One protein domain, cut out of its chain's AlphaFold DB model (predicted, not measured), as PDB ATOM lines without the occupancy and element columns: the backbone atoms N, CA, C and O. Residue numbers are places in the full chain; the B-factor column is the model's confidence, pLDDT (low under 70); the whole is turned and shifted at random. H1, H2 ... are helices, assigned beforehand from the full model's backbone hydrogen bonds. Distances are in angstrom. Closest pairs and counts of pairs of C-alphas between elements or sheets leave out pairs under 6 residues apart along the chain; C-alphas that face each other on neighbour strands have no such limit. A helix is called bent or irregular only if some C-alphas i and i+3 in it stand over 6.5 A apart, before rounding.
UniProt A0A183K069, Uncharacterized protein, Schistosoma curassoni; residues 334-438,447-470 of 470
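This is residues 334 to 438 and 447 to 470 of the 470 residues of an uncharacterized protein of Schistosoma curassoni (UniProt A0A183K069). Six helices pack round a common middle in a closed ring of contacts: H1, H2, H5, H4, H3, H6 and back to H1. H3, H4 and H5 fold back and forth as an arc, H1 and H6 lie side by side in opposite directions, and H2 crosses H5. The printed part has 129 residues, with six named helices, H1 to H6 along the chain, and no named strand: all helix. It is compact, with a radius of gyration of the C-alphas of 14.3 A and spans of 47 by 34 by 27 A.

H1, residues 334 to 349, and H2, residues 356 to 369, form a helical hairpin, closest at C-alphas 348 and 356, 6.0 A. H3, residues 371 to 384, touches H4, residues 387 to 400, with residues 378 to 383 alone; C-alphas 382 and 390 are closest, 5.6 A. H4 and H5, residues 410 to 434, form a hairpin at a shallow tilt of 21 degrees, closest at C-alphas 400 and 419, 5.1 A. H2 touches H5, closest at C-alphas 360 and 417, 5.7 A. H6, residues 447 to 468, touches H1 at 11 degrees, opposite ways, closest at C-alphas 346 and 457, 4.6 A. H3 and H5 are apart. Every O i to N i+4 pair is within hydrogen-bond range in H1, H3, H5 and H6, but 7 of 10 in H2 and 8 of 10 in H4.

H1 begins at C-alpha 334 (125.393, 110.069, 95.953) and measures 22.6 A, H2 20.2 A, H3 19.9 A, H4 20.7 A, H5 36.4 A. H4 is irregular: C-alphas 388 and 391 are 7.1 A apart. H6, 31.8 A, ends at C-alpha 468 (125.033, 117.018, 102.928).

C-alphas 409 and 438 are farthest apart, 47.5 A. Residues 439 to 446 are not printed, a gap of 14.5 A between C-alphas 438 and 447. Mean pLDDT of the printed part is 71.2; residues 447 to 470 are among those under 70.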
ATOM      1  N   VAL A 334     124.769 110.242  94.636       72.19
ATOM      2  CA  VAL A 334     125.393 110.069  95.953       72.19
ATOM      3  C   VAL A 334     124.666 110.847  97.054       72.19
ATOM      4  O   VAL A 334     124.349 110.265  98.091       72.19
ATOM      5  N   ASN A 335     124.371 112.133  96.851       76.44
ATOM      6  CA  ASN A 335     123.671 112.950  97.845       76.44
ATOM      7  C   ASN A 335     122.245 112.446  98.081       76.44
ATOM      8  O   ASN A 335     121.788 112.418  99.223       76.44
ATOM      9  N   LEU A 336     121.563 111.972  97.033       81.00
ATOM     10  CA  LEU A 336     120.243 111.357  97.173       81.00
ATOM     11  C   LEU A 336     120.311 110.046  97.973       81.00
ATOM     12  O   LEU A 336     119.523 109.861  98.898       81.00
ATOM     13  N   LEU A 337     121.284 109.170  97.694       81.94
ATOM     14  CA  LEU A 337     121.499 107.935  98.463       81.94
ATOM     15  C   LEU A 337     121.828 108.222  99.937       81.94
ATOM     16  O   LEU A 337     121.284 107.566 100.827       81.94
ATOM     17  N   ARG A 338     122.671 109.225 100.210       81.38
ATOM     18  CA  ARG A 338     123.007 109.674 101.573       81.38
ATOM     19  C   ARG A 338     121.791 110.253 102.297       81.38
ATOM     20  O   ARG A 338     121.568 109.921 103.459       81.38
ATOM     21  N   ARG A 339     120.964 111.052 101.614       83.25
ATOM     22  CA  ARG A 339     119.695 111.558 102.158       83.25
ATOM     23  C   ARG A 339     118.746 110.410 102.501       83.25
ATOM     24  O   ARG A 339     118.237 110.381 103.614       83.25
ATOM     25  N   ILE A 340     118.569 109.437 101.605       85.00
ATOM     26  CA  ILE A 340     117.738 108.247 101.857       85.00
ATOM     27  C   ILE A 340     118.252 107.458 103.069       85.00
ATOM     28  O   ILE A 340     117.452 107.043 103.907       85.00
ATOM     29  N   LEU A 341     119.574 107.289 103.197       83.75
ATOM     30  CA  LEU A 341     120.203 106.644 104.354       83.75
ATOM     31  C   LEU A 341     119.834 107.354 105.667       83.75
ATOM     32  O   LEU A 341     119.405 106.690 106.609       83.75
ATOM     33  N   ILE A 342     119.957 108.684 105.720       82.62
ATOM     34  CA  ILE A 342     119.574 109.487 106.894       82.62
ATOM     35  C   ILE A 342     118.086 109.308 107.194       82.62
ATOM     36  O   ILE A 342     117.717 109.009 108.325       82.62
ATOM     37  N   THR A 343     117.235 109.445 106.176       84.12
ATOM     38  CA  THR A 343     115.780 109.330 106.307       84.12
ATOM     39  C   THR A 343     115.361 107.972 106.879       84.12
ATOM     40  O   THR A 343     114.561 107.922 107.814       84.12
ATOM     41  N   LEU A 344     115.931 106.874 106.373       82.81
ATOM     42  CA  LEU A 344     115.667 105.526 106.884       82.81
ATOM     43  C   LEU A 344     116.197 105.339 108.307       82.81
ATOM     44  O   LEU A 344     115.479 104.808 109.151       82.81
ATOM     45  N   LEU A 345     117.422 105.790 108.591       81.25
ATOM     46  CA  LEU A 345     118.025 105.644 109.915       81.25
ATOM     47  C   LEU A 345     117.236 106.422 110.980       81.25
ATOM     48  O   LEU A 345     116.892 105.853 112.016       81.25
ATOM     49  N   SER A 346     116.877 107.679 110.701       80.44
ATOM     50  CA  SER A 346     116.016 108.492 111.569       80.44
ATOM     51  C   SER A 346     114.643 107.849 111.770       80.44
ATOM     52  O   SER A 346     114.148 107.822 112.895       80.44
ATOM     53  N   SER A 347     114.033 107.299 110.714       79.12
ATOM     54  CA  SER A 347     112.707 106.673 110.799       79.12
ATOM     55  C   SER A 347     112.712 105.365 111.599       79.12
ATOM     56  O   SER A 347     111.793 105.117 112.378       79.12
ATOM     57  N   VAL A 348     113.755 104.539 111.471       76.50
ATOM     58  CA  VAL A 348     113.880 103.287 112.240       76.50
ATOM     59  C   VAL A 348     114.072 103.552 113.737       76.50
ATOM     60  O   VAL A 348     113.595 102.777 114.569       76.50
ATOM     61  N   ILE A 349     114.750 104.648 114.077       71.62
ATOM     62  CA  ILE A 349     115.062 105.034 115.459       71.62
ATOM     63  C   ILE A 349     113.847 105.603 116.203       71.62
ATOM     64  O   ILE A 349     113.800 105.526 117.430       71.62
ATOM     65  N   GLN A 350     112.840 106.110 115.490       71.12
ATOM     66  CA  GLN A 350     111.596 106.584 116.095       71.12
ATOM     67  C   GLN A 350     110.799 105.445 116.761       71.12
ATOM     68  O   GLN A 350     110.828 104.279 116.343       71.12
ATOM     69  N   GLU A 351     110.053 105.800 117.811       57.97
ATOM     70  CA  GLU A 351     109.282 104.860 118.634       57.97
ATOM     71  C   GLU A 351     108.245 104.094 117.780       57.97
ATOM     72  O   GLU A 351     108.242 102.858 117.775       57.97
ATOM     73  N   GLU A 352     107.503 104.796 116.913       57.31
ATOM     74  CA  GLU A 352     106.454 104.249 116.031       57.31
ATOM     75  C   GLU A 352     106.939 103.796 114.631       57.31
ATOM     76  O   GLU A 352     106.337 104.108 113.602       57.31
ATOM     77  N   CYS A 353     108.025 103.022 114.545       66.12
ATOM     78  CA  CYS A 353     108.435 102.443 113.258       66.12
ATOM     79  C   CYS A 353     107.529 101.258 112.859       66.12
ATOM     80  O   CYS A 353     107.683 100.147 113.371       66.12
ATOM     81  N   ARG A 354     106.599 101.479 111.918       64.81
ATOM     82  CA  ARG A 354     105.656 100.450 111.428       64.81
ATOM     83  C   ARG A 354     106.310  99.378 110.545       64.81
ATOM     84  O   ARG A 354     105.832  98.251 110.519       64.81
ATOM     85  N   CYS A 355     107.397  99.715 109.842       72.56
ATOM     86  CA  CYS A 355     107.997  98.884 108.786       72.56
ATOM     87  C   CYS A 355     109.475  98.538 109.052       72.56
ATOM     88  O   CYS A 355     110.280  98.488 108.124       72.56
ATOM     89  N   GLN A 356     109.849  98.301 110.315       73.81
ATOM     90  CA  GLN A 356     111.245  98.099 110.735       73.81
ATOM     91  C   GLN A 356     111.976  97.016 109.921       73.81
ATOM     92  O   GLN A 356     113.092  97.233 109.447       73.81
ATOM     93  N   TRP A 357     111.335  95.860 109.729       79.19
ATOM     94  CA  TRP A 357     111.896  94.743 108.965       79.19
ATOM     95  C   TRP A 357     112.180  95.137 107.516       79.19
ATOM     96  O   TRP A 357     113.272  94.893 107.006       79.19
ATOM     97  N   SER A 358     111.233  95.810 106.869       80.81
ATOM     98  CA  SER A 358     111.370  96.236 105.477       80.81
ATOM     99  C   SER A 358     112.420  97.331 105.313       80.81
ATOM    100  O   SER A 358     113.194  97.258 104.369       80.81
ATOM    101  N   MET A 359     112.514  98.284 106.249       81.62
ATOM    102  CA  MET A 359     113.503  99.376 106.231       81.62
ATOM    103  C   MET A 359     114.938  98.902 106.504       81.62
ATOM    104  O   MET A 359     115.883  99.491 105.984       81.62
ATOM    105  N   SER A 360     115.119  97.824 107.274       83.12
ATOM    106  CA  SER A 360     116.447  97.262 107.570       83.12
ATOM    107  C   SER A 360     117.172  96.732 106.323       83.12
ATOM    108  O   SER A 360     118.389  96.871 106.192       83.12
ATOM    109  N   ARG A 361     116.411  96.173 105.374       83.62
ATOM    110  CA  ARG A 361     116.921  95.536 104.156       83.62
ATOM    111  C   ARG A 361     117.656  96.490 103.214       83.62
ATOM    112  O   ARG A 361     118.783  96.157 102.869       83.62
ATOM    113  N   PRO A 362     117.096  97.651 102.816       84.62
ATOM    114  CA  PRO A 362     117.827  98.646 102.036       84.62
ATOM    115  C   PRO A 362     118.886  99.390 102.860       84.62
ATOM    116  O   PRO A 362     119.865  99.868 102.290       84.62
ATOM    117  N   LEU A 363     118.729  99.472 104.188       84.12
ATOM    118  CA  LEU A 363     119.657 100.195 105.058       84.12
ATOM    119  C   LEU A 363     121.060  99.570 105.055       84.12
ATOM    120  O   LEU A 363     122.043 100.298 104.941       84.12
ATOM    121  N   LEU A 364     121.170  98.238 105.107       84.00
ATOM    122  CA  LEU A 364     122.469  97.555 105.097       84.00
ATOM    123  C   LEU A 364     123.284  97.830 103.813       84.00
ATOM    124  O   LEU A 364     124.409  98.315 103.934       84.00
ATOM    125  N   PRO A 365     122.766  97.596 102.587       82.12
ATOM    126  CA  PRO A 365     123.443  97.994 101.355       82.12
ATOM    127  C   PRO A 365     123.839  99.473 101.326       82.12
ATOM    128  O   PRO A 365     124.938  99.787 100.883       82.12
ATOM    129  N   LEU A 366     122.983 100.382 101.806       80.62
ATOM    130  CA  LEU A 366     123.281 101.818 101.819       80.62
ATOM    131  C   LEU A 366     124.419 102.174 102.781       80.62
ATOM    132  O   LEU A 366     125.267 102.992 102.419       80.62
ATOM    133  N   ILE A 367     124.468 101.547 103.962       80.25
ATOM    134  CA  ILE A 367     125.581 101.683 104.913       80.25
ATOM    135  C   ILE A 367     126.859 101.113 104.300       80.25
ATOM    136  O   ILE A 367     127.891 101.770 104.342       80.25
ATOM    137  N   LEU A 368     126.805  99.933 103.681       78.81
ATOM    138  CA  LEU A 368     127.980  99.334 103.042       78.81
ATOM    139  C   LEU A 368     128.471 100.146 101.834       78.81
ATOM    140  O   LEU A 368     129.668 100.185 101.575       78.81
ATOM    141  N   LEU A 369     127.575 100.826 101.116       76.44
ATOM    142  CA  LEU A 369     127.928 101.748 100.033       76.44
ATOM    143  C   LEU A 369     128.476 103.094 100.542       76.44
ATOM    144  O   LEU A 369     129.221 103.736  99.805       76.44
ATOM    145  N   ASN A 370     128.133 103.517 101.771       74.06
ATOM    146  CA  ASN A 370     128.480 104.821 102.373       74.06
ATOM    147  C   ASN A 370     129.112 104.753 103.798       74.06
ATOM    148  O   ASN A 370     128.973 105.683 104.576       74.06
ATOM    149  N   GLN A 371     129.825 103.693 104.173       74.31
ATOM    150  CA  GLN A 371     130.607 103.461 105.393       74.31
ATOM    151  C   GLN A 371     131.416 104.663 105.914       74.31
ATOM    152  O   GLN A 371     131.348 104.932 107.112       74.31
ATOM    153  N   GLN A 372     132.152 105.401 105.067       69.50
ATOM    154  CA  GLN A 372     132.878 106.609 105.507       69.50
ATOM    155  C   GLN A 372     131.891 107.664 106.032       69.50
ATOM    156  O   GLN A 372     131.979 108.092 107.181       69.50
ATOM    157  N   TYR A 373     130.871 107.975 105.231       73.75
ATOM    158  CA  TYR A 373     129.797 108.899 105.591       73.75
ATOM    159  C   TYR A 373     128.994 108.426 106.812       73.75
ATOM    160  O   TYR A 373     128.657 109.221 107.680       73.75
ATOM    161  N   TYR A 374     128.713 107.126 106.924       77.50
ATOM    162  CA  TYR A 374     128.034 106.545 108.081       77.50
ATOM    163  C   TYR A 374     128.868 106.691 109.361       77.50
ATOM    164  O   TYR A 374     128.324 106.993 110.420       77.50
ATOM    165  N   THR A 375     130.190 106.530 109.266       78.44
ATOM    166  CA  THR A 375     131.109 106.720 110.398       78.44
ATOM    167  C   THR A 375     131.147 108.188 110.827       78.44
ATOM    168  O   THR A 375     131.084 108.485 112.020       78.44
ATOM    169  N   GLU A 376     131.184 109.120 109.874       77.19
ATOM    170  CA  GLU A 376     131.094 110.555 110.158       77.19
ATOM    171  C   GLU A 376     129.743 110.944 110.768       77.19
ATOM    172  O   GLU A 376     129.714 111.667 111.766       77.19
ATOM    173  N   LEU A 377     128.641 110.417 110.228       75.12
ATOM    174  CA  LEU A 377     127.290 110.603 110.757       75.12
ATOM    175  C   LEU A 377     127.201 110.088 112.198       75.12
ATOM    176  O   LEU A 377     126.788 110.834 113.081       75.12
ATOM    177  N   LYS A 378     127.668 108.860 112.462       79.12
ATOM    178  CA  LYS A 378     127.761 108.280 113.812       79.12
ATOM    179  C   LYS A 378     128.534 109.204 114.755       79.12
ATOM    180  O   LYS A 378     128.051 109.510 115.841       79.12
ATOM    181  N   ASN A 379     129.707 109.682 114.340       78.62
ATOM    182  CA  ASN A 379     130.549 110.544 115.168       78.62
ATOM    183  C   ASN A 379     129.900 111.904 115.460       78.62
ATOM    184  O   ASN A 379     130.040 112.412 116.572       78.62
ATOM    185  N   ARG A 380     129.189 112.503 114.495       76.06
ATOM    186  CA  ARG A 380     128.452 113.760 114.713       76.06
ATOM    187  C   ARG A 380     127.265 113.560 115.646       76.06
ATOM    188  O   ARG A 380     127.138 114.312 116.603       76.06
ATOM    189  N   VAL A 381     126.480 112.504 115.435       73.62
ATOM    190  CA  VAL A 381     125.350 112.161 116.309       73.62
ATOM    191  C   VAL A 381     125.833 111.952 117.742       73.62
ATOM    192  O   VAL A 381     125.260 112.522 118.659       73.62
ATOM    193  N   ILE A 382     126.933 111.219 117.957       74.19
ATOM    194  CA  ILE A 382     127.500 111.018 119.302       74.19
ATOM    195  C   ILE A 382     127.923 112.350 119.939       74.19
ATOM    196  O   ILE A 382     127.661 112.552 121.119       74.19
ATOM    197  N   LYS A 383     128.532 113.272 119.181       75.31
ATOM    198  CA  LYS A 383     128.937 114.594 119.696       75.31
ATOM    199  C   LYS A 383     127.758 115.479 120.106       75.31
ATOM    200  O   LYS A 383     127.931 116.316 120.985       75.31
ATOM    201  N   GLU A 384     126.594 115.307 119.486       70.56
ATOM    202  CA  GLU A 384     125.373 116.035 119.854       70.56
ATOM    203  C   GLU A 384     124.701 115.475 121.122       70.56
ATOM    204  O   GLU A 384     123.860 116.149 121.719       70.56
ATOM    205  N   LEU A 385     125.084 114.276 121.590       68.38
ATOM    206  CA  LEU A 385     124.607 113.733 122.864       68.38
ATOM    207  C   LEU A 385     125.417 114.272 124.064       68.38
ATOM    208  O   LEU A 385     126.628 114.484 123.949       68.38
ATOM    209  N   PRO A 386     124.789 114.421 125.253       69.62
ATOM    210  CA  PRO A 386     125.476 114.808 126.491       69.62
ATOM    211  C   PRO A 386     126.677 113.903 126.812       69.62
ATOM    212  O   PRO A 386     126.581 112.695 126.610       69.62
ATOM    213  N   GLU A 387     127.766 114.450 127.370       64.75
ATOM    214  CA  GLU A 387     129.038 113.732 127.613       64.75
ATOM    215  C   GLU A 387     128.875 112.415 128.399       64.75
ATOM    216  O   GLU A 387     129.473 111.404 128.039       64.75
ATOM    217  N   GLU A 388     127.975 112.367 129.387       58.62
ATOM    218  CA  GLU A 388     127.650 111.143 130.150       58.62
ATOM    219  C   GLU A 388     127.045 110.017 129.284       58.62
ATOM    220  O   GLU A 388     127.093 108.836 129.635       58.62
ATOM    221  N   LYS A 389     126.449 110.374 128.143       65.25
ATOM    222  CA  LYS A 389     125.696 109.489 127.243       65.25
ATOM    223  C   LYS A 389     126.519 109.021 126.037       65.25
ATOM    224  O   LYS A 389     126.142 108.032 125.405       65.25
ATOM    225  N   GLN A 390     127.646 109.674 125.745       68.81
ATOM    226  CA  GLN A 390     128.461 109.417 124.550       68.81
ATOM    227  C   GLN A 390     129.090 108.017 124.548       68.81
ATOM    228  O   GLN A 390     129.047 107.319 123.532       68.81
ATOM    229  N   GLU A 391     129.613 107.553 125.688       72.62
ATOM    230  CA  GLU A 391     130.246 106.228 125.790       72.62
ATOM    231  C   GLU A 391     129.226 105.089 125.605       72.62
ATOM    232  O   GLU A 391     129.487 104.101 124.914       72.62
ATOM    233  N   SER A 392     128.026 105.245 126.174       68.12
ATOM    234  CA  SER A 392     126.940 104.265 126.027       68.12
ATOM    235  C   SER A 392     126.375 104.250 124.604       68.12
ATOM    236  O   SER A 392     126.155 103.173 124.051       68.12
ATOM    237  N   ALA A 393     126.199 105.419 123.978       69.50
ATOM    238  CA  ALA A 393     125.756 105.526 122.588       69.50
ATOM    239  C   ALA A 393     126.768 104.909 121.608       69.50
ATOM    240  O   ALA A 393     126.372 104.189 120.692       69.50
ATOM    241  N   THR A 394     128.069 105.110 121.838       76.56
ATOM    242  CA  THR A 394     129.134 104.499 121.024       76.56
ATOM    243  C   THR A 394     129.038 102.974 121.054       76.56
ATOM    244  O   THR A 394     128.951 102.353 119.997       76.56
ATOM    245  N   LYS A 395     128.905 102.382 122.252       76.56
ATOM    246  CA  LYS A 395     128.722 100.928 122.429       76.56
ATOM    247  C   LYS A 395     127.452 100.401 121.755       76.56
ATOM    248  O   LYS A 395     127.448  99.273 121.272       76.56
ATOM    249  N   LEU A 396     126.370 101.185 121.713       75.56
ATOM    250  CA  LEU A 396     125.141 100.806 121.005       75.56
ATOM    251  C   LEU A 396     125.350 100.774 119.486       75.56
ATOM    252  O   LEU A 396     124.963  99.805 118.838       75.56
ATOM    253  N   PHE A 397     125.992 101.797 118.919       76.50
ATOM    254  CA  PHE A 397     126.318 101.822 117.490       76.50
ATOM    255  C   PHE A 397     127.362 100.768 117.096       76.50
ATOM    256  O   PHE A 397     127.333 100.291 115.966       76.50
ATOM    257  N   ASP A 398     128.274 100.395 117.996       76.81
ATOM    258  CA  ASP A 398     129.211  99.288 117.764       76.81
ATOM    259  C   ASP A 398     128.470  97.947 117.702       76.81
ATOM    260  O   ASP A 398     128.659  97.192 116.753       76.81
ATOM    261  N   LYS A 399     127.536  97.705 118.634       78.06
ATOM    262  CA  LYS A 399     126.658  96.520 118.623       78.06
ATOM    263  C   LYS A 399     125.772  96.425 117.383       78.06
ATOM    264  O   LYS A 399     125.427  95.330 116.957       78.06
ATOM    265  N   LEU A 400     125.384  97.556 116.791       77.06
ATOM    266  CA  LEU A 400     124.590  97.557 115.561       77.06
ATOM    267  C   LEU A 400     125.347  96.911 114.385       77.06
ATOM    268  O   LEU A 400     124.736  96.238 113.557       77.06
ATOM    269  N   MET A 401     126.668  97.099 114.336       77.69
ATOM    270  CA  MET A 401     127.547  96.582 113.281       77.69
ATOM    271  C   MET A 401     128.342  95.336 113.719       77.69
ATOM    272  O   MET A 401     129.220  94.886 112.985       77.69
ATOM    273  N   GLU A 402     128.047  94.773 114.893       73.50
ATOM    274  CA  GLU A 402     128.689  93.563 115.418       73.50
ATOM    275  C   GLU A 402     128.336  92.352 114.538       73.50
ATOM    276  O   GLU A 402     127.176  92.156 114.181       73.50
ATOM    277  N   ASP A 403     129.340  91.574 114.130       69.94
ATOM    278  CA  ASP A 403     129.210  90.442 113.194       69.94
ATOM    279  C   ASP A 403     128.638  90.782 111.797       69.94
ATOM    280  O   ASP A 403     128.254  89.883 111.044       69.94
ATOM    281  N   VAL A 404     128.611  92.065 111.409       73.75
ATOM    282  CA  VAL A 404     128.168  92.491 110.073       73.75
ATOM    283  C   VAL A 404     129.352  92.526 109.107       73.75
ATOM    284  O   VAL A 404     130.205  93.413 109.149       73.75
ATOM    285  N   GLU A 405     129.394  91.567 108.185       69.50
ATOM    286  CA  GLU A 405     130.429  91.503 107.149       69.50
ATOM    287  C   GLU A 405     130.128  92.459 105.975       69.50
ATOM    288  O   GLU A 405     128.988  92.855 105.732       69.50
ATOM    289  N   CYS A 406     131.141  92.793 105.163       66.06
ATOM    290  CA  CYS A 406     130.971  93.580 103.927       66.06
ATOM    291  C   CYS A 406     130.386  92.738 102.774       66.06
ATOM    292  O   CYS A 406     130.969  92.634 101.690       66.06
ATOM    293  N   ASN A 407     129.249  92.083 103.004       72.31
ATOM    294  CA  ASN A 407     128.544  91.294 102.000       72.31
ATOM    295  C   ASN A 407     127.022  91.426 102.133       72.31
ATOM    296  O   ASN A 407     126.496  91.834 103.160       72.31
ATOM    297  N   LEU A 408     126.293  91.065 101.079       77.00
ATOM    298  CA  LEU A 408     124.825  91.084 101.071       77.00
ATOM    299  C   LEU A 408     124.239  89.671 101.121       77.00
ATOM    300  O   LEU A 408     123.236  89.389 100.466       77.00
ATOM    301  N   THR A 409     124.878  88.760 101.860       77.25
ATOM    302  CA  THR A 409     124.335  87.409 102.046       77.25
ATOM    303  C   THR A 409     123.046  87.456 102.867       77.25
ATOM    304  O   THR A 409     122.851  88.355 103.683       77.25
ATOM    305  N   VAL A 410     122.160  86.472 102.665       80.00
ATOM    306  CA  VAL A 410     120.897  86.370 103.421       80.00
ATOM    307  C   VAL A 410     121.174  86.342 104.926       80.00
ATOM    308  O   VAL A 410     120.581  87.116 105.664       80.00
ATOM    309  N   LYS A 411     122.170  85.553 105.353       76.38
ATOM    310  CA  LYS A 411     122.597  85.482 106.756       76.38
ATOM    311  C   LYS A 411     123.013  86.846 107.307       76.38
ATOM    312  O   LYS A 411     122.536  87.228 108.360       76.38
ATOM    313  N   ASN A 412     123.850  87.592 106.583       82.19
ATOM    314  CA  ASN A 412     124.316  88.903 107.044       82.19
ATOM    315  C   ASN A 412     123.178  89.936 107.139       82.19
ATOM    316  O   ASN A 412     123.130  90.737 108.068       82.19
ATOM    317  N   ARG A 413     122.218  89.889 106.203       81.56
ATOM    318  CA  ARG A 413     121.002  90.718 106.256       81.56
ATOM    319  C   ARG A 413     120.152  90.402 107.482       81.56
ATOM    320  O   ARG A 413     119.679  91.327 108.142       81.56
ATOM    321  N   ASP A 414     119.976  89.122 107.789       83.38
ATOM    322  CA  ASP A 414     119.208  88.681 108.954       83.38
ATOM    323  C   ASP A 414     119.912  89.088 110.259       83.38
ATOM    324  O   ASP A 414     119.268  89.666 111.137       83.38
ATOM    325  N   THR A 415     121.238  88.905 110.347       82.44
ATOM    326  CA  THR A 415     122.063  89.364 111.480       82.44
ATOM    327  C   THR A 415     121.912  90.867 111.703       82.44
ATOM    328  O   THR A 415     121.576  91.293 112.806       82.44
ATOM    329  N   PHE A 416     122.061  91.686 110.655       84.56
ATOM    330  CA  PHE A 416     121.885  93.137 110.768       84.56
ATOM    331  C   PHE A 416     120.471  93.516 111.228       84.56
ATOM    332  O   PHE A 416     120.301  94.389 112.077       84.56
ATOM    333  N   THR A 417     119.444  92.838 110.715       85.06
ATOM    334  CA  THR A 417     118.047  93.094 111.101       85.06
ATOM    335  C   THR A 417     117.800  92.770 112.580       85.06
ATOM    336  O   THR A 417     117.099  93.508 113.286       85.06
ATOM    337  N   GLN A 418     118.409  91.691 113.075       84.69
ATOM    338  CA  GLN A 418     118.366  91.317 114.486       84.69
ATOM    339  C   GLN A 418     119.126  92.329 115.357       84.69
ATOM    340  O   GLN A 418     118.578  92.798 116.356       84.69
ATOM    341  N   ASN A 419     120.328  92.738 114.947       84.00
ATOM    342  CA  ASN A 419     121.119  93.756 115.643       84.00
ATOM    343  C   ASN A 419     120.382  95.094 115.717       84.00
ATOM    344  O   ASN A 419     120.364  95.725 116.770       84.00
ATOM    345  N   LEU A 420     119.703  95.493 114.642       83.81
ATOM    346  CA  LEU A 420     118.892  96.710 114.586       83.81
ATOM    347  C   LEU A 420     117.711  96.666 115.565       83.81
ATOM    348  O   LEU A 420     117.397  97.666 116.212       83.81
ATOM    349  N   SER A 421     117.092  95.495 115.724       83.06
ATOM    350  CA  SER A 421     116.025  95.280 116.709       83.06
ATOM    351  C   SER A 421     116.550  95.402 118.140       83.06
ATOM    352  O   SER A 421     115.971  96.117 118.963       83.06
ATOM    353  N   THR A 422     117.695  94.776 118.419       82.50
ATOM    354  CA  THR A 422     118.380  94.867 119.717       82.50
ATOM    355  C   THR A 422     118.842  96.291 120.016       82.50
ATOM    356  O   THR A 422     118.694  96.760 121.147       82.50
ATOM    357  N   PHE A 423     119.358  96.999 119.008       81.50
ATOM    358  CA  PHE A 423     119.759  98.400 119.087       81.50
ATOM    359  C   PHE A 423     118.573  99.278 119.481       81.50
ATOM    360  O   PHE A 423     118.681 100.022 120.453       81.50
ATOM    361  N   LYS A 424     117.420  99.136 118.815       76.62
ATOM    362  CA  LYS A 424     116.211  99.910 119.134       76.62
ATOM    363  C   LYS A 424     115.722  99.664 120.565       76.62
ATOM    364  O   LYS A 424     115.424 100.622 121.274       76.62
ATOM    365  N   HIS A 425     115.663  98.409 121.013       77.88
ATOM    366  CA  HIS A 425     115.269  98.096 122.394       77.88
ATOM    367  C   HIS A 425     116.260  98.648 123.422       77.88
ATOM    368  O   HIS A 425     115.851  99.302 124.379       77.88
ATOM    369  N   SER A 426     117.559  98.460 123.189       77.62
ATOM    370  CA  SER A 426     118.607  98.948 124.092       77.62
ATOM    371  C   SER A 426     118.647 100.477 124.151       77.62
ATOM    372  O   SER A 426     118.879 101.053 125.213       77.62
ATOM    373  N   LEU A 427     118.385 101.136 123.021       72.38
ATOM    374  CA  LEU A 427     118.234 102.581 122.937       72.38
ATOM    375  C   LEU A 427     116.994 103.043 123.709       72.38
ATOM    376  O   LEU A 427     117.079 103.992 124.480       72.38
ATOM    377  N   GLY A 428     115.869 102.340 123.583       67.94
ATOM    378  CA  GLY A 428     114.669 102.659 124.349       67.94
ATOM    379  C   GLY A 428     114.841 102.521 125.856       67.94
ATOM    380  O   GLY A 428     114.406 103.390 126.611       67.94
ATOM    381  N   ASP A 429     115.542 101.483 126.307       70.62
ATOM    382  CA  ASP A 429     115.881 101.309 127.721       70.62
ATOM    383  C   ASP A 429     116.864 102.375 128.216       70.62
ATOM    384  O   ASP A 429     116.762 102.840 129.355       70.62
ATOM    385  N   PHE A 430     117.803 102.793 127.365       68.75
ATOM    386  CA  PHE A 430     118.723 103.888 127.652       68.75
ATOM    387  C   PHE A 430     117.982 105.217 127.844       68.75
ATOM    388  O   PHE A 430     118.236 105.922 128.820       68.75
ATOM    389  N   LEU A 431     117.017 105.526 126.976       64.88
ATOM    390  CA  LEU A 431     116.205 106.739 127.090       64.88
ATOM    391  C   LEU A 431     115.300 106.699 128.334       64.88
ATOM    392  O   LEU A 431     115.290 107.662 129.106       64.88
ATOM    393  N   LYS A 432     114.659 105.556 128.627       63.03
ATOM    394  CA  LYS A 432     113.831 105.364 129.836       63.03
ATOM    395  C   LYS A 432     114.613 105.557 131.138       63.03
ATOM    396  O   LYS A 432     114.128 106.227 132.047       63.03
ATOM    397  N   LYS A 433     115.841 105.030 131.230       57.12
ATOM    398  CA  LYS A 433     116.714 105.189 132.415       57.12
ATOM    399  C   LYS A 433     117.129 106.637 132.677       57.12
ATOM    400  O   LYS A 433     117.502 106.968 133.797       57.12
ATOM    401  N   THR A 434     117.052 107.506 131.669       46.84
ATOM    402  CA  THR A 434     117.384 108.930 131.816       46.84
ATOM    403  C   THR A 434     116.199 109.792 132.265       46.84
ATOM    404  O   THR A 434     116.416 110.924 132.680       46.84
ATOM    405  N   SER A 435     114.971 109.249 132.258       44.12
ATOM    406  CA  SER A 435     113.747 109.929 132.721       44.12
ATOM    407  C   SER A 435     113.435 109.711 134.213       44.12
ATOM    408  O   SER A 435     112.539 110.361 134.748       44.12
ATOM    409  N   THR A 436     114.134 108.813 134.916       35.41
ATOM    410  CA  THR A 436     113.836 108.452 136.319       35.41
ATOM    411  C   THR A 436     114.541 109.335 137.357       35.41
ATOM    412  O   THR A 436     115.131 108.828 138.311       35.41
ATOM    413  N   LYS A 437     114.462 110.659 137.196       40.78
ATOM    414  CA  LYS A 437     114.535 111.605 138.323       40.78
ATOM    415  C   LYS A 437     113.503 112.715 138.116       40.78
ATOM    416  O   LYS A 437     113.764 113.668 137.387       40.78
ATOM    417  N   PRO A 438     112.346 112.586 138.769       34.66
ATOM    418  CA  PRO A 438     111.886 113.692 139.593       34.66
ATOM    419  C   PRO A 438     111.524 113.197 140.998       34.66
ATOM    420  O   PRO A 438     111.020 112.087 141.165       34.66
ATOM    421  N   GLY A 447     104.492 111.188 127.890       34.66
ATOM    422  CA  GLY A 447     104.862 112.298 126.993       34.66
ATOM    423  C   GLY A 447     106.371 112.467 126.739       34.66
ATOM    424  O   GLY A 447     106.777 112.784 125.624       34.66
ATOM    425  N   ASN A 448     107.220 112.196 127.738       43.88
ATOM    426  CA  ASN A 448     108.655 112.527 127.673       43.88
ATOM    427  C   ASN A 448     109.497 111.548 126.834       43.88
ATOM    428  O   ASN A 448     110.519 111.932 126.262       43.88
ATOM    429  N   ASN A 449     109.091 110.276 126.747       45.09
ATOM    430  CA  ASN A 449     109.814 109.293 125.932       45.09
ATOM    431  C   ASN A 449     109.692 109.637 124.443       45.09
ATOM    432  O   ASN A 449     110.708 109.678 123.750       45.09
ATOM    433  N   TYR A 450     108.484 110.002 124.000       50.16
ATOM    434  CA  TYR A 450     108.215 110.446 122.633       50.16
ATOM    435  C   TYR A 450     109.071 111.663 122.253       50.16
ATOM    436  O   TYR A 450     109.755 111.636 121.232       50.16
ATOM    437  N   GLU A 451     109.135 112.691 123.109       51.22
ATOM    438  CA  GLU A 451     109.983 113.872 122.876       51.22
ATOM    439  C   GLU A 451     111.474 113.524 122.750       51.22
ATOM    440  O   GLU A 451     112.193 114.115 121.942       51.22
ATOM    441  N   THR A 452     111.946 112.516 123.487       54.09
ATOM    442  CA  THR A 452     113.361 112.120 123.473       54.09
ATOM    443  C   THR A 452     113.733 111.305 122.225       54.09
ATOM    444  O   THR A 452     114.803 111.519 121.649       54.09
ATOM    445  N   TYR A 453     112.858 110.410 121.748       55.31
ATOM    446  CA  TYR A 453     113.050 109.739 120.452       55.31
ATOM    447  C   TYR A 453     112.971 110.723 119.284       55.31
ATOM    448  O   TYR A 453     113.758 110.617 118.340       55.31
ATOM    449  N   VAL A 454     112.053 111.691 119.362       56.44
ATOM    450  CA  VAL A 454     111.960 112.791 118.395       56.44
ATOM    451  C   VAL A 454     113.263 113.589 118.387       56.44
ATOM    452  O   VAL A 454     113.780 113.845 117.305       56.44
ATOM    453  N   CYS A 455     113.850 113.871 119.556       59.09
ATOM    454  CA  CYS A 455     115.122 114.586 119.685       59.09
ATOM    455  C   CYS A 455     116.306 113.843 119.032       59.09
ATOM    456  O   CYS A 455     117.114 114.463 118.340       59.09
ATOM    457  N   LEU A 456     116.402 112.516 119.174       65.06
ATOM    458  CA  LEU A 456     117.473 111.741 118.530       65.06
ATOM    459  C   LEU A 456     117.242 111.571 117.020       65.06
ATOM    460  O   LEU A 456     118.176 111.699 116.229       65.06
ATOM    461  N   GLY A 457     116.000 111.315 116.601       60.69
ATOM    462  CA  GLY A 457     115.636 111.266 115.185       60.69
ATOM    463  C   GLY A 457     115.885 112.603 114.477       60.69
ATOM    464  O   GLY A 457     116.373 112.603 113.343       60.69
ATOM    465  N   SER A 458     115.615 113.724 115.161       64.50
ATOM    466  CA  SER A 458     115.914 115.073 114.676       64.50
ATOM    467  C   SER A 458     117.408 115.378 114.688       64.50
ATOM    468  O   SER A 458     117.877 115.968 113.725       64.50
ATOM    469  N   ALA A 459     118.164 114.929 115.694       64.19
ATOM    470  CA  ALA A 459     119.624 115.065 115.724       64.19
ATOM    471  C   ALA A 459     120.278 114.340 114.535       64.19
ATOM    472  O   ALA A 459     121.116 114.898 113.838       64.19
ATOM    473  N   ILE A 460     119.828 113.123 114.208       68.75
ATOM    474  CA  ILE A 460     120.324 112.383 113.034       68.75
ATOM    475  C   ILE A 460     119.965 113.095 111.726       68.75
ATOM    476  O   ILE A 460     120.803 113.180 110.827       68.75
ATOM    477  N   ALA A 461     118.746 113.632 111.622       68.75
ATOM    478  CA  ALA A 461     118.327 114.399 110.453       68.75
ATOM    479  C   ALA A 461     119.147 115.693 110.305       68.75
ATOM    480  O   ALA A 461     119.642 115.981 109.220       68.75
ATOM    481  N   GLN A 462     119.366 116.418 111.404       66.38
ATOM    482  CA  GLN A 462     120.108 117.675 111.447       66.38
ATOM    483  C   GLN A 462     121.605 117.470 111.176       66.38
ATOM    484  O   GLN A 462     122.168 118.147 110.316       66.38
ATOM    485  N   ALA A 463     122.242 116.497 111.833       63.75
ATOM    486  CA  ALA A 463     123.629 116.116 111.570       63.75
ATOM    487  C   ALA A 463     123.815 115.628 110.124       63.75
ATOM    488  O   ALA A 463     124.841 115.906 109.498       63.75
ATOM    489  N   GLY A 464     122.809 114.932 109.585       62.03
ATOM    490  CA  GLY A 464     122.764 114.476 108.204       62.03
ATOM    491  C   GLY A 464     122.652 115.612 107.185       62.03
ATOM    492  O   GLY A 464     123.434 115.659 106.240       62.03
ATOM    493  N   GLU A 465     121.740 116.564 107.380       64.81
ATOM    494  CA  GLU A 465     121.610 117.743 106.511       64.81
ATOM    495  C   GLU A 465     122.864 118.628 106.554       64.81
ATOM    496  O   GLU A 465     123.322 119.109 105.520       64.81
ATOM    497  N   GLN A 466     123.486 118.779 107.726       63.22
ATOM    498  CA  GLN A 466     124.764 119.482 107.863       63.22
ATOM    499  C   GLN A 466     125.936 118.762 107.183       63.22
ATOM    500  O   GLN A 466     126.929 119.403 106.857       63.22
ATOM    501  N   LEU A 467     125.879 117.437 107.025       62.59
ATOM    502  CA  LEU A 467     126.877 116.659 106.281       62.59
ATOM    503  C   LEU A 467     126.639 116.700 104.769       62.59
ATOM    504  O   LEU A 467     127.582 116.550 104.004       62.59
ATOM    505  N   LEU A 468     125.389 116.875 104.340       61.44
ATOM    506  CA  LEU A 468     125.033 117.018 102.928       61.44
ATOM    507  C   LEU A 468     125.344 118.416 102.377       61.44
ATOM    508  O   LEU A 468     125.592 118.545 101.182       61.44
ATOM    509  N   ASN A 469     125.316 119.439 103.239       58.72
ATOM    510  CA  ASN A 469     125.549 120.844 102.884       58.72
ATOM    511  C   ASN A 469     126.989 121.336 103.146       58.72
ATOM    512  O   ASN A 469     127.289 122.491 102.840       58.72
ATOM    513  N   ALA A 470     127.843 120.504 103.751       48.78
ATOM    514  CA  ALA A 470     129.267 120.766 103.986       48.78
ATOM    515  C   ALA A 470     130.114 120.141 102.875       48.78
ATOM    516  O   ALA A 470     131.133 120.769 102.509       48.78
TER     517      ALA A 470